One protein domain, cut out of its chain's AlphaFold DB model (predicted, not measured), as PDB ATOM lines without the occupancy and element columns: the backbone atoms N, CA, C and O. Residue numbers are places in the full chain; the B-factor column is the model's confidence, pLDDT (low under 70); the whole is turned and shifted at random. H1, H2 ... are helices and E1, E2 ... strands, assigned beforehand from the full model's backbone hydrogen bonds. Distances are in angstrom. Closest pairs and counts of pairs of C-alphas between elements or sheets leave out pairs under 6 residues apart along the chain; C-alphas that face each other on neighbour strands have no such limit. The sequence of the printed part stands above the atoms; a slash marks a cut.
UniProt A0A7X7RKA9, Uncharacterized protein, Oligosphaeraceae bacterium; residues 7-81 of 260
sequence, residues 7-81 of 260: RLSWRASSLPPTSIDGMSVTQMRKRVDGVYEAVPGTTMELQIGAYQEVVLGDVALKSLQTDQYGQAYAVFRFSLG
ATOM      1  N   ARG A   7     116.346 122.611 152.535       90.06
ATOM      2  CA  ARG A   7     115.283 122.925 153.497       90.06
ATOM      3  C   ARG A   7     115.874 123.248 154.856       90.06
ATOM      4  O   ARG A   7     116.625 122.454 155.416       90.06
ATOM      5  N   LEU A   8     115.470 124.386 155.402       89.44
ATOM      6  CA  LEU A   8     115.633 124.709 156.812       89.44
ATOM      7  C   LEU A   8     114.271 124.510 157.471       89.44
ATOM      8  O   LEU A   8     113.319 125.174 157.084       89.44
ATOM      9  N   SER A   9     114.168 123.605 158.440       90.12
ATOM     10  CA  SER A   9     112.909 123.335 159.141       90.12
ATOM     11  C   SER A   9     113.076 123.416 160.646       90.12
ATOM     12  O   SER A   9     114.163 123.191 161.180       90.12
ATOM     13  N   TRP A  10     111.998 123.773 161.332       86.00
ATOM     14  CA  TRP A  10     111.992 123.926 162.779       86.00
ATOM     15  C   TRP A  10     110.597 123.708 163.356       86.00
ATOM     16  O   TRP A  10     109.575 123.699 162.667       86.00
ATOM     17  N   ARG A  11     110.574 123.548 164.678       84.81
ATOM     18  CA  ARG A  11     109.363 123.524 165.487       84.81
ATOM     19  C   ARG A  11     109.671 124.174 166.826       84.81
ATOM     20  O   ARG A  11     110.422 123.615 167.621       84.81
ATOM     21  N   ALA A  12     109.093 125.342 167.078       73.62
ATOM     22  CA  ALA A  12     109.185 125.986 168.381       73.62
ATOM     23  C   ALA A  12     108.124 125.377 169.309       73.62
ATOM     24  O   ALA A  12     106.936 125.422 169.001       73.62
ATOM     25  N   SER A  13     108.530 124.770 170.423       77.25
ATOM     26  CA  SER A  13     107.607 124.143 171.384       77.25
ATOM     27  C   SER A  13     106.957 125.155 172.331       77.25
ATOM     28  O   SER A  13     105.788 125.003 172.676       77.25
ATOM     29  N   SER A  14     107.701 126.184 172.734       75.00
ATOM     30  CA  SER A  14     107.252 127.261 173.617       75.00
ATOM     31  C   SER A  14     108.200 128.456 173.508       75.00
ATOM     32  O   SER A  14     109.386 128.273 173.229       75.00
ATOM     33  N   LEU A  15     107.705 129.658 173.792       67.81
ATOM     34  CA  LEU A  15     108.547 130.834 174.025       67.81
ATOM     35  C   LEU A  15     109.002 130.875 175.494       67.81
ATOM     36  O   LEU A  15     108.294 130.348 176.358       67.81
ATOM     37  N   PRO A  16     110.154 131.495 175.809       72.75
ATOM     38  CA  PRO A  16     110.490 131.852 177.179       72.75
ATOM     39  C   PRO A  16     109.336 132.600 177.873       72.75
ATOM     40  O   PRO A  16     108.676 133.419 177.238       72.75
ATOM     41  N   PRO A  17     109.099 132.388 179.181       62.50
ATOM     42  CA  PRO A  17     107.981 133.014 179.901       62.50
ATOM     43  C   PRO A  17     108.000 134.549 179.905       62.50
ATOM     44  O   PRO A  17     106.980 135.178 180.160       62.50
ATOM     45  N   THR A  18     109.167 135.148 179.661       57.72
ATOM     46  CA  THR A  18     109.387 136.598 179.597       57.72
ATOM     47  C   THR A  18     109.348 137.148 178.170       57.72
ATOM     48  O   THR A  18     109.588 138.337 177.976       57.72
ATOM     49  N   SER A  19     109.099 136.308 177.163       57.56
ATOM     50  CA  SER A  19     108.952 136.752 175.780       57.56
ATOM     51  C   SER A  19     107.626 137.478 175.611       57.56
ATOM     52  O   SER A  19     106.562 136.927 175.880       57.56
ATOM     53  N   ILE A  20     107.713 138.724 175.159       48.53
ATOM     54  CA  ILE A  20     106.557 139.597 174.946       48.53
ATOM     55  C   ILE A  20     105.886 139.392 173.579       48.53
ATOM     56  O   ILE A  20     104.780 139.882 173.398       48.53
ATOM     57  N   ASP A  21     106.521 138.659 172.652       57.97
ATOM     58  CA  ASP A  21     106.033 138.417 171.284       57.97
ATOM     59  C   ASP A  21     106.622 137.134 170.654       57.97
ATOM     60  O   ASP A  21     107.353 136.383 171.307       57.97
ATOM     61  N   GLY A  22     106.266 136.873 169.387       68.31
ATOM     62  CA  GLY A  22     106.676 135.715 168.589       68.31
ATOM     63  C   GLY A  22     108.168 135.639 168.233       68.31
ATOM     64  O   GLY A  22     109.011 136.410 168.692       68.31
ATOM     65  N   MET A  23     108.507 134.654 167.406       78.44
ATOM     66  CA  MET A  23     109.828 134.537 166.789       78.44
ATOM     67  C   MET A  23     109.698 134.815 165.298       78.44
ATOM     68  O   MET A  23     108.676 134.473 164.718       78.44
ATOM     69  N   SER A  24     110.747 135.316 164.659       82.44
ATOM     70  CA  SER A  24     110.814 135.405 163.199       82.44
ATOM     71  C   SER A  24     112.133 134.858 162.668       82.44
ATOM     72  O   SER A  24     113.131 134.745 163.385       82.44
ATOM     73  N   VAL A  25     112.135 134.484 161.393       87.81
ATOM     74  CA  VAL A  25     113.333 134.106 160.643       87.81
ATOM     75  C   VAL A  25     113.454 134.993 159.412       87.81
ATOM     76  O   VAL A  25     112.458 135.289 158.759       87.81
ATOM     77  N   THR A  26     114.664 135.431 159.081       85.94
ATOM     78  CA  THR A  26     114.942 136.254 157.894       85.94
ATOM     79  C   THR A  26     116.192 135.738 157.200       85.94
ATOM     80  O   THR A  26     117.193 135.469 157.868       85.94
ATOM     81  N   GLN A  27     116.174 135.608 155.872       89.94
ATOM     82  CA  GLN A  27     117.393 135.301 155.125       89.94
ATOM     83  C   GLN A  27     118.287 136.542 155.085       89.94
ATOM     84  O   GLN A  27     117.827 137.654 154.835       89.94
ATOM     85  N   MET A  28     119.578 136.345 155.307       88.31
ATOM     86  CA  MET A  28     120.581 137.398 155.324       88.31
ATOM     87  C   MET A  28     121.535 137.240 154.140       88.31
ATOM     88  O   MET A  28     121.863 136.127 153.721       88.31
ATOM     89  N   ARG A  29     122.016 138.370 153.627       84.75
ATOM     90  CA  ARG A  29     123.062 138.472 152.611       84.75
ATOM     91  C   ARG A  29     124.271 139.170 153.218       84.75
ATOM     92  O   ARG A  29     124.128 140.199 153.868       84.75
ATOM     93  N   LYS A  30     125.465 138.629 152.999       87.50
ATOM     94  CA  LYS A  30     126.719 139.269 153.393       87.50
ATOM     95  C   LYS A  30     127.107 140.323 152.361       87.50
ATOM     96  O   LYS A  30     127.263 140.015 151.182       87.50
ATOM     97  N   ARG A  31     127.286 141.564 152.780       80.44
ATOM     98  CA  ARG A  31     127.798 142.642 151.932       80.44
ATOM     99  C   ARG A  31     129.317 142.554 151.773       80.44
ATOM    100  O   ARG A  31     129.997 141.778 152.446       80.44
ATOM    101  N   VAL A  32     129.855 143.387 150.882       78.75
ATOM    102  CA  VAL A  32     131.303 143.495 150.620       78.75
ATOM    103  C   VAL A  32     132.108 143.970 151.835       78.75
ATOM    104  O   VAL A  32     133.274 143.619 151.961       78.75
ATOM    105  N   ASP A  33     131.481 144.719 152.745       71.19
ATOM    106  CA  ASP A  33     132.059 145.194 154.011       71.19
ATOM    107  C   ASP A  33     132.005 144.138 155.134       71.19
ATOM    108  O   ASP A  33     132.450 144.382 156.252       71.19
ATOM    109  N   GLY A  34     131.463 142.952 154.844       74.69
ATOM    110  CA  GLY A  34     131.329 141.852 155.792       74.69
ATOM    111  C   GLY A  34     130.082 141.906 156.674       74.69
ATOM    112  O   GLY A  34     129.842 140.941 157.402       74.69
ATOM    113  N   VAL A  35     129.275 142.966 156.584       72.38
ATOM    114  CA  VAL A  35     128.022 143.116 157.333       72.38
ATOM    115  C   VAL A  35     126.922 142.267 156.700       72.38
ATOM    116  O   VAL A  35     126.842 142.141 155.479       72.38
ATOM    117  N   TYR A  36     126.054 141.687 157.527       74.62
ATOM    118  CA  TYR A  36     124.866 140.979 157.060       74.62
ATOM    119  C   TYR A  36     123.669 141.925 156.969       74.62
ATOM    120  O   TYR A  36     123.302 142.561 157.953       74.62
ATOM    121  N   GLU A  37     123.030 141.975 155.806       72.94
ATOM    122  CA  GLU A  37     121.781 142.700 155.570       72.94
ATOM    123  C   GLU A  37     120.627 141.728 155.300       72.94
ATOM    124  O   GLU A  37     120.839 140.625 154.793       72.94
ATOM    125  N   ALA A  38     119.402 142.115 155.653       71.75
ATOM    126  CA  ALA A  38     118.224 141.293 155.395       71.75
ATOM    127  C   ALA A  38     117.920 141.236 153.892       71.75
ATOM    128  O   ALA A  38     117.898 142.264 153.216       71.75
ATOM    129  N   VAL A  39     117.628 140.043 153.372       80.12
ATOM    130  CA  VAL A  39     117.107 139.875 152.015       80.12
ATOM    131  C   VAL A  39     115.623 140.268 152.027       80.12
ATOM    132  O   VAL A  39     114.840 139.633 152.744       80.12
ATOM    133  N   PRO A  40     115.202 141.291 151.262       72.38
ATOM    134  CA  PRO A  40     113.822 141.769 151.288       72.38
ATOM    135  C   PRO A  40     112.804 140.665 150.982       72.38
ATOM    136  O   PRO A  40     113.018 139.845 150.091       72.38
ATOM    137  N   GLY A  41     111.692 140.652 151.720       72.81
ATOM    138  CA  GLY A  41     110.594 139.696 151.525       72.81
ATOM    139  C   GLY A  41     110.852 138.273 152.034       72.81
ATOM    140  O   GLY A  41     110.005 137.410 151.840       72.81
ATOM    141  N   THR A  42     111.987 138.014 152.693       82.00
ATOM    142  CA  THR A  42     112.324 136.678 153.234       82.00
ATOM    143  C   THR A  42     112.008 136.510 154.720       82.00
ATOM    144  O   THR A  42     112.291 135.458 155.291       82.00
ATOM    145  N   THR A  43     111.449 137.539 155.362       81.81
ATOM    146  CA  THR A  43     111.037 137.465 156.765       81.81
ATOM    147  C   THR A  43     109.772 136.630 156.905       81.81
ATOM    148  O   THR A  43     108.767 136.914 156.257       81.81
ATOM    149  N   MET A  44     109.813 135.636 157.787       82.44
ATOM    150  CA  MET A  44     108.676 134.793 158.130       82.44
ATOM    151  C   MET A  44     108.487 134.739 159.646       82.44
ATOM    152  O   MET A  44     109.430 134.447 160.380       82.44
ATOM    153  N   GLU A  45     107.259 134.981 160.099       81.94
ATOM    154  CA  GLU A  45     106.855 134.795 161.495       81.94
ATOM    155  C   GLU A  45     106.735 133.305 161.837       81.94
ATOM    156  O   GLU A  45     106.194 132.495 161.070       81.94
ATOM    157  N   LEU A  46     107.237 132.933 163.009       82.38
ATOM    158  CA  LEU A  46     107.222 131.565 163.496       82.38
ATOM    159  C   LEU A  46     105.975 131.302 164.339       82.38
ATOM    160  O   LEU A  46     105.633 132.060 165.245       82.38
ATOM    161  N   GLN A  47     105.320 130.175 164.080       79.06
ATOM    162  CA  GLN A  47     104.155 129.715 164.823       79.06
ATOM    163  C   GLN A  47     104.565 128.710 165.900       79.06
ATOM    164  O   GLN A  47     105.098 127.635 165.613       79.06
ATOM    165  N   ILE A  48     104.272 129.042 167.158       79.94
ATOM    166  CA  ILE A  48     104.531 128.155 168.295       79.94
ATOM    167  C   ILE A  48     103.638 126.916 168.204       79.94
ATOM    168  O   ILE A  48     102.439 126.998 167.943       79.94
ATOM    169  N   GLY A  49     104.235 125.747 168.411       80.50
ATOM    170  CA  GLY A  49     103.578 124.444 168.343       80.50
ATOM    171  C   GLY A  49     103.486 123.844 166.936       80.50
ATOM    172  O   GLY A  49     103.293 122.627 166.829       80.50
ATOM    173  N   ALA A  50     103.693 124.641 165.882       82.81
ATOM    174  CA  ALA A  50     103.602 124.215 164.487       82.81
ATOM    175  C   ALA A  50     104.970 123.841 163.892       82.81
ATOM    176  O   ALA A  50     106.016 124.350 164.296       82.81
ATOM    177  N   TYR A  51     104.951 122.925 162.922       88.81
ATOM    178  CA  TYR A  51     106.104 122.651 162.067       88.81
ATOM    179  C   TYR A  51     106.142 123.684 160.941       88.81
ATOM    180  O   TYR A  51     105.122 123.913 160.289       88.81
ATOM    181  N   GLN A  52     107.302 124.295 160.718       89.12
ATOM    182  CA  GLN A  52     107.508 125.282 159.662       89.12
ATOM    183  C   GLN A  52     108.845 125.053 158.962       89.12
ATOM    184  O   GLN A  52     109.770 124.462 159.525       89.12
ATOM    185  N   GLU A  53     108.938 125.543 157.728       92.19
ATOM    186  CA  GLU A  53     110.135 125.414 156.909       92.19
ATOM    187  C   GLU A  53     110.339 126.599 155.961       92.19
ATOM    188  O   GLU A  53     109.391 127.264 155.547       92.19
ATOM    189  N   VAL A  54     111.600 126.825 155.589       91.12
ATOM    190  CA  VAL A  54     112.020 127.616 154.430       91.12
ATOM    191  C   VAL A  54     112.648 126.663 153.421       91.12
ATOM    192  O   VAL A  54     113.582 125.925 153.745       91.12
ATOM    193  N   VAL A  55     112.142 126.703 152.189       92.00
ATOM    194  CA  VAL A  55     112.605 125.865 151.080       92.00
ATOM    195  C   VAL A  55     113.341 126.732 150.064       92.00
ATOM    196  O   VAL A  55     112.756 127.602 149.421       92.00
ATOM    197  N   LEU A  56     114.634 126.475 149.897       91.31
ATOM    198  CA  LEU A  56     115.459 127.043 148.837       91.31
ATOM    199  C   LEU A  56     115.471 126.061 147.662       91.31
ATOM    200  O   LEU A  56     116.236 125.101 147.670       91.31
ATOM    201  N   GLY A  57     114.615 126.285 146.664       89.25
ATOM    202  CA  GLY A  57     114.623 125.501 145.422       89.25
ATOM    203  C   GLY A  57     115.745 125.907 144.459       89.25
ATOM    204  O   GLY A  57     116.470 126.873 144.705       89.25
ATOM    205  N   ASP A  58     115.839 125.225 143.318       86.56
ATOM    206  CA  ASP A  58     116.871 125.415 142.281       86.56
ATOM    207  C   ASP A  58     117.212 126.878 141.947       86.56
ATOM    208  O   ASP A  58     118.380 127.237 141.788       86.56
ATOM    209  N   VAL A  59     116.200 127.742 141.817       85.44
ATOM    210  CA  VAL A  59     116.396 129.164 141.482       85.44
ATOM    211  C   VAL A  59     117.085 129.913 142.627       85.44
ATOM    212  O   VAL A  59     118.022 130.681 142.396       85.44
ATOM    213  N   ALA A  60     116.652 129.664 143.865       85.69
ATOM    214  CA  ALA A  60     117.223 130.294 145.049       85.69
ATOM    215  C   ALA A  60     118.656 129.803 145.288       85.69
ATOM    216  O   ALA A  60     119.539 130.617 145.552       85.69
ATOM    217  N   LEU A  61     118.903 128.501 145.102       89.56
ATOM    218  CA  LEU A  61     120.228 127.891 145.233       89.56
ATOM    219  C   LEU A  61     121.249 128.496 144.264       89.56
ATOM    220  O   LEU A  61     122.367 128.807 144.668       89.56
ATOM    221  N   LYS A  62     120.855 128.739 143.008       88.25
ATOM    222  CA  LYS A  62     121.708 129.405 142.003       88.25
ATOM    223  C   LYS A  62     122.036 130.860 142.341       88.25
ATOM    224  O   LYS A  62     122.970 131.413 141.772       88.25
ATOM    225  N   SER A  63     121.267 131.474 143.236       87.31
ATOM    226  CA  SER A  63     121.405 132.884 143.622       87.31
ATOM    227  C   SER A  63     122.152 133.074 144.949       87.31
ATOM    228  O   SER A  63     122.257 134.203 145.434       87.31
ATOM    229  N   LEU A  64     122.632 131.987 145.563       91.44
ATOM    230  CA  LEU A  64     123.363 132.040 146.825       91.44
ATOM    231  C   LEU A  64     124.766 132.619 146.647       91.44
ATOM    232  O   LEU A  64     125.391 132.514 145.592       91.44
ATOM    233  N   GLN A  65     125.269 133.219 147.720       92.94
ATOM    234  CA  GLN A  65     126.647 133.684 147.770       92.94
ATOM    235  C   GLN A  65     127.588 132.497 147.951       92.94
ATOM    236  O   GLN A  65     127.227 131.516 148.599       92.94
ATOM    237  N   THR A  66     128.797 132.607 147.412       93.69
ATOM    238  CA  THR A  66     129.862 131.625 147.615       93.69
ATOM    239  C   THR A  66     130.881 132.136 148.619       93.69
ATOM    240  O   THR A  66     131.170 133.334 148.671       93.69
ATOM    241  N   ASP A  67     131.426 131.241 149.431       89.25
ATOM    242  CA  ASP A  67     132.542 131.556 150.316       89.25
ATOM    243  C   ASP A  67     133.886 131.595 149.558       89.25
ATOM    244  O   ASP A  67     133.944 131.485 148.331       89.25
ATOM    245  N   GLN A  68     134.990 131.758 150.297       89.62
ATOM    246  CA  GLN A  68     136.349 131.808 149.741       89.62
ATOM    247  C   GLN A  68     136.794 130.511 149.038       89.62
ATOM    248  O   GLN A  68     137.767 130.530 148.289       89.62
ATOM    249  N   TYR A  69     136.093 129.399 149.269       93.44
ATOM    250  CA  TYR A  69     136.357 128.095 148.663       93.44
ATOM    251  C   TYR A  69     135.385 127.782 147.515       93.44
ATOM    252  O   TYR A  69     135.445 126.698 146.937       93.44
ATOM    253  N   GLY A  70     134.501 128.722 147.160       89.31
ATOM    254  CA  GLY A  70     133.495 128.544 146.115       89.31
ATOM    255  C   GLY A  70     132.250 127.780 146.574       89.31
ATOM    256  O   GLY A  70     131.419 127.424 145.740       89.31
ATOM    257  N   GLN A  71     132.090 127.528 147.876       90.31
ATOM    258  CA  GLN A  71     130.931 126.819 148.408       90.31
ATOM    259  C   GLN A  71     129.752 127.780 148.589       90.31
ATOM    260  O   GLN A  71     129.867 128.802 149.264       90.31
ATOM    261  N   ALA A  72     128.608 127.453 147.983       91.06
ATOM    262  CA  ALA A  72     127.380 128.227 148.139       91.06
ATOM    263  C   ALA A  72     126.840 128.125 149.575       91.06
ATOM    264  O   ALA A  72     126.764 127.028 150.133       91.06
ATOM    265  N   TYR A  73     126.427 129.250 150.156       91.88
ATOM    266  CA  TYR A  73     125.879 129.313 151.508       91.88
ATOM    267  C   TYR A  73     124.643 130.217 151.592       91.88
ATOM    268  O   TYR A  73     124.473 131.168 150.829       91.88
ATOM    269  N   ALA A  74     123.786 129.922 152.567       91.75
ATOM    270  CA  ALA A  74     122.672 130.768 152.978       91.75
ATOM    271  C   ALA A  74     122.810 131.073 154.472       91.75
ATOM    272  O   ALA A  74     123.153 130.189 155.257       91.75
ATOM    273  N   VAL A  75     122.542 132.317 154.864       92.19
ATOM    274  CA  VAL A  75     122.554 132.744 156.268       92.19
ATOM    275  C   VAL A  75     121.140 133.123 156.667       92.19
ATOM    276  O   VAL A  75     120.439 133.778 155.903       92.19
ATOM    277  N   PHE A  76     120.729 132.720 157.864       91.25
ATOM    278  CA  PHE A  76     119.428 133.056 158.425       91.25
ATOM    279  C   PHE A  76     119.618 133.689 159.796       91.25
ATOM    280  O   PHE A  76     120.389 133.188 160.614       91.25
ATOM    281  N   ARG A  77     118.910 134.788 160.045       86.88
ATOM    282  CA  ARG A  77     118.781 135.382 161.372       86.88
ATOM    283  C   ARG A  77     117.480 134.885 161.985       86.88
ATOM    284  O   ARG A  77     116.428 135.073 161.382       86.88
ATOM    285  N   PHE A  78     117.567 134.295 163.170       84.19
ATOM    286  CA  PHE A  78     116.408 134.027 164.015       84.19
ATOM    287  C   PHE A  78     116.307 135.137 165.055       84.19
ATOM    288  O   PHE A  78     117.252 135.360 165.810       84.19
ATOM    289  N   SER A  79     115.172 135.823 165.074       75.38
ATOM    290  CA  SER A  79     114.849 136.838 166.069       75.38
ATOM    291  C   SER A  79     113.847 136.250 167.054       75.38
ATOM    292  O   SER A  79     112.856 135.634 166.660       75.38
ATOM    293  N   LEU A  80     114.137 136.399 168.343       70.00
ATOM    294  CA  LEU A  80     113.269 136.015 169.447       70.00
ATOM    295  C   LEU A  80     112.903 137.297 170.191       70.00
ATOM    296  O   LEU A  80     113.779 137.912 170.793       70.00
ATOM    297  N   GLY A  81     111.631 137.686 170.141       62.56
ATOM    298  CA  GLY A  81     111.215 139.038 170.514       62.56
ATOM    299  C   GLY A  81     111.151 139.983 169.308       62.56
ATOM    300  O   GLY A  81     111.656 139.667 168.229       62.56
TER     301      GLY A  81
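Overview. This is residues 7 to 81 of the 260 residues of an uncharacterized protein of Oligosphaeraceae bacterium (UniProt A0A7X7RKA9). A strongly twisted sheet built on the long strand E2, with E6 along one side of it and the short E3 and E4 staggered along the other, is set across a gap from a separate two-stranded ribbon of E1 and E5. The frame is loose and open: E4 and E5 are joined by a tight turn, the short helix H1 follows the far end of E5, and two long links, residues 12 to 22 and 63 to 74, reach out to the opposite ends of the long axis. The printed part has 75 residues, with six named strands and one named helix in the order E1 E2 E3 E4 E5 H1 E6, and under half of the residues are in named elements. The class is mostly strand, and neighbour strands are antiparallel in both sheets. The whole is loose, with a radius of gyration of the C-alphas of 14.3 A, and elongated, with spans of 42 by 27 by 22 A.

Along the chain. E2, residues 23 to 30, is the longest strand at 22.1 A and begins at C-alpha 23 (109.828, 134.537, 166.789). E6 is residues 75 to 80, 16.4 A, and ends at C-alpha 80 (113.269, 136.015, 169.447). E3 is residues 36 to 38 and E4 residues 44 to 46. E1, residues 7 to 11, is 13.4 A long and begins at C-alpha 7 (115.283, 122.925, 153.497). E5 is residues 51 to 57, 18.9 A, and H1 is residues 58 to 62.

Arrangement. E2 has three neighbours in a branched sheet. E6 is beside residues 23 to 28, at 150 degrees, with N 28 and O 75 2.8 A apart, within hydrogen-bond range. E4, beside residues 23 to 25, and E3, beside residues 28 to 30, lie on the other side of E2. N 46 and O 23 are 2.7 A apart, and N 29 and O 37 2.8 A, both within range. E2 and E3 form a hairpin. In the second sheet E1 and E5 stand at 171 degrees, with N 54 and O 8 2.8 A apart, within range. The closest C-alphas of E4 and E5, Leu 46 and Gln 52, are 7.4 A apart. E5 is apart from E2 and from E6. H1 is not on the branched sheet; its O i to N i+4 pair is within range.

Size, cuts and confidence. The C-alphas farthest apart, those of Pro 17 and Gly 70, are 42.6 A apart. The printed part has no cut. The links E1 to E2 and H1 to E6 are long; in the latter, residues 65 to 66 pair with 72 to 73, antiparallel. The mean pLDDT of the printed part is 81.6, and residues 15, 17 to 22 and 81 are under 70.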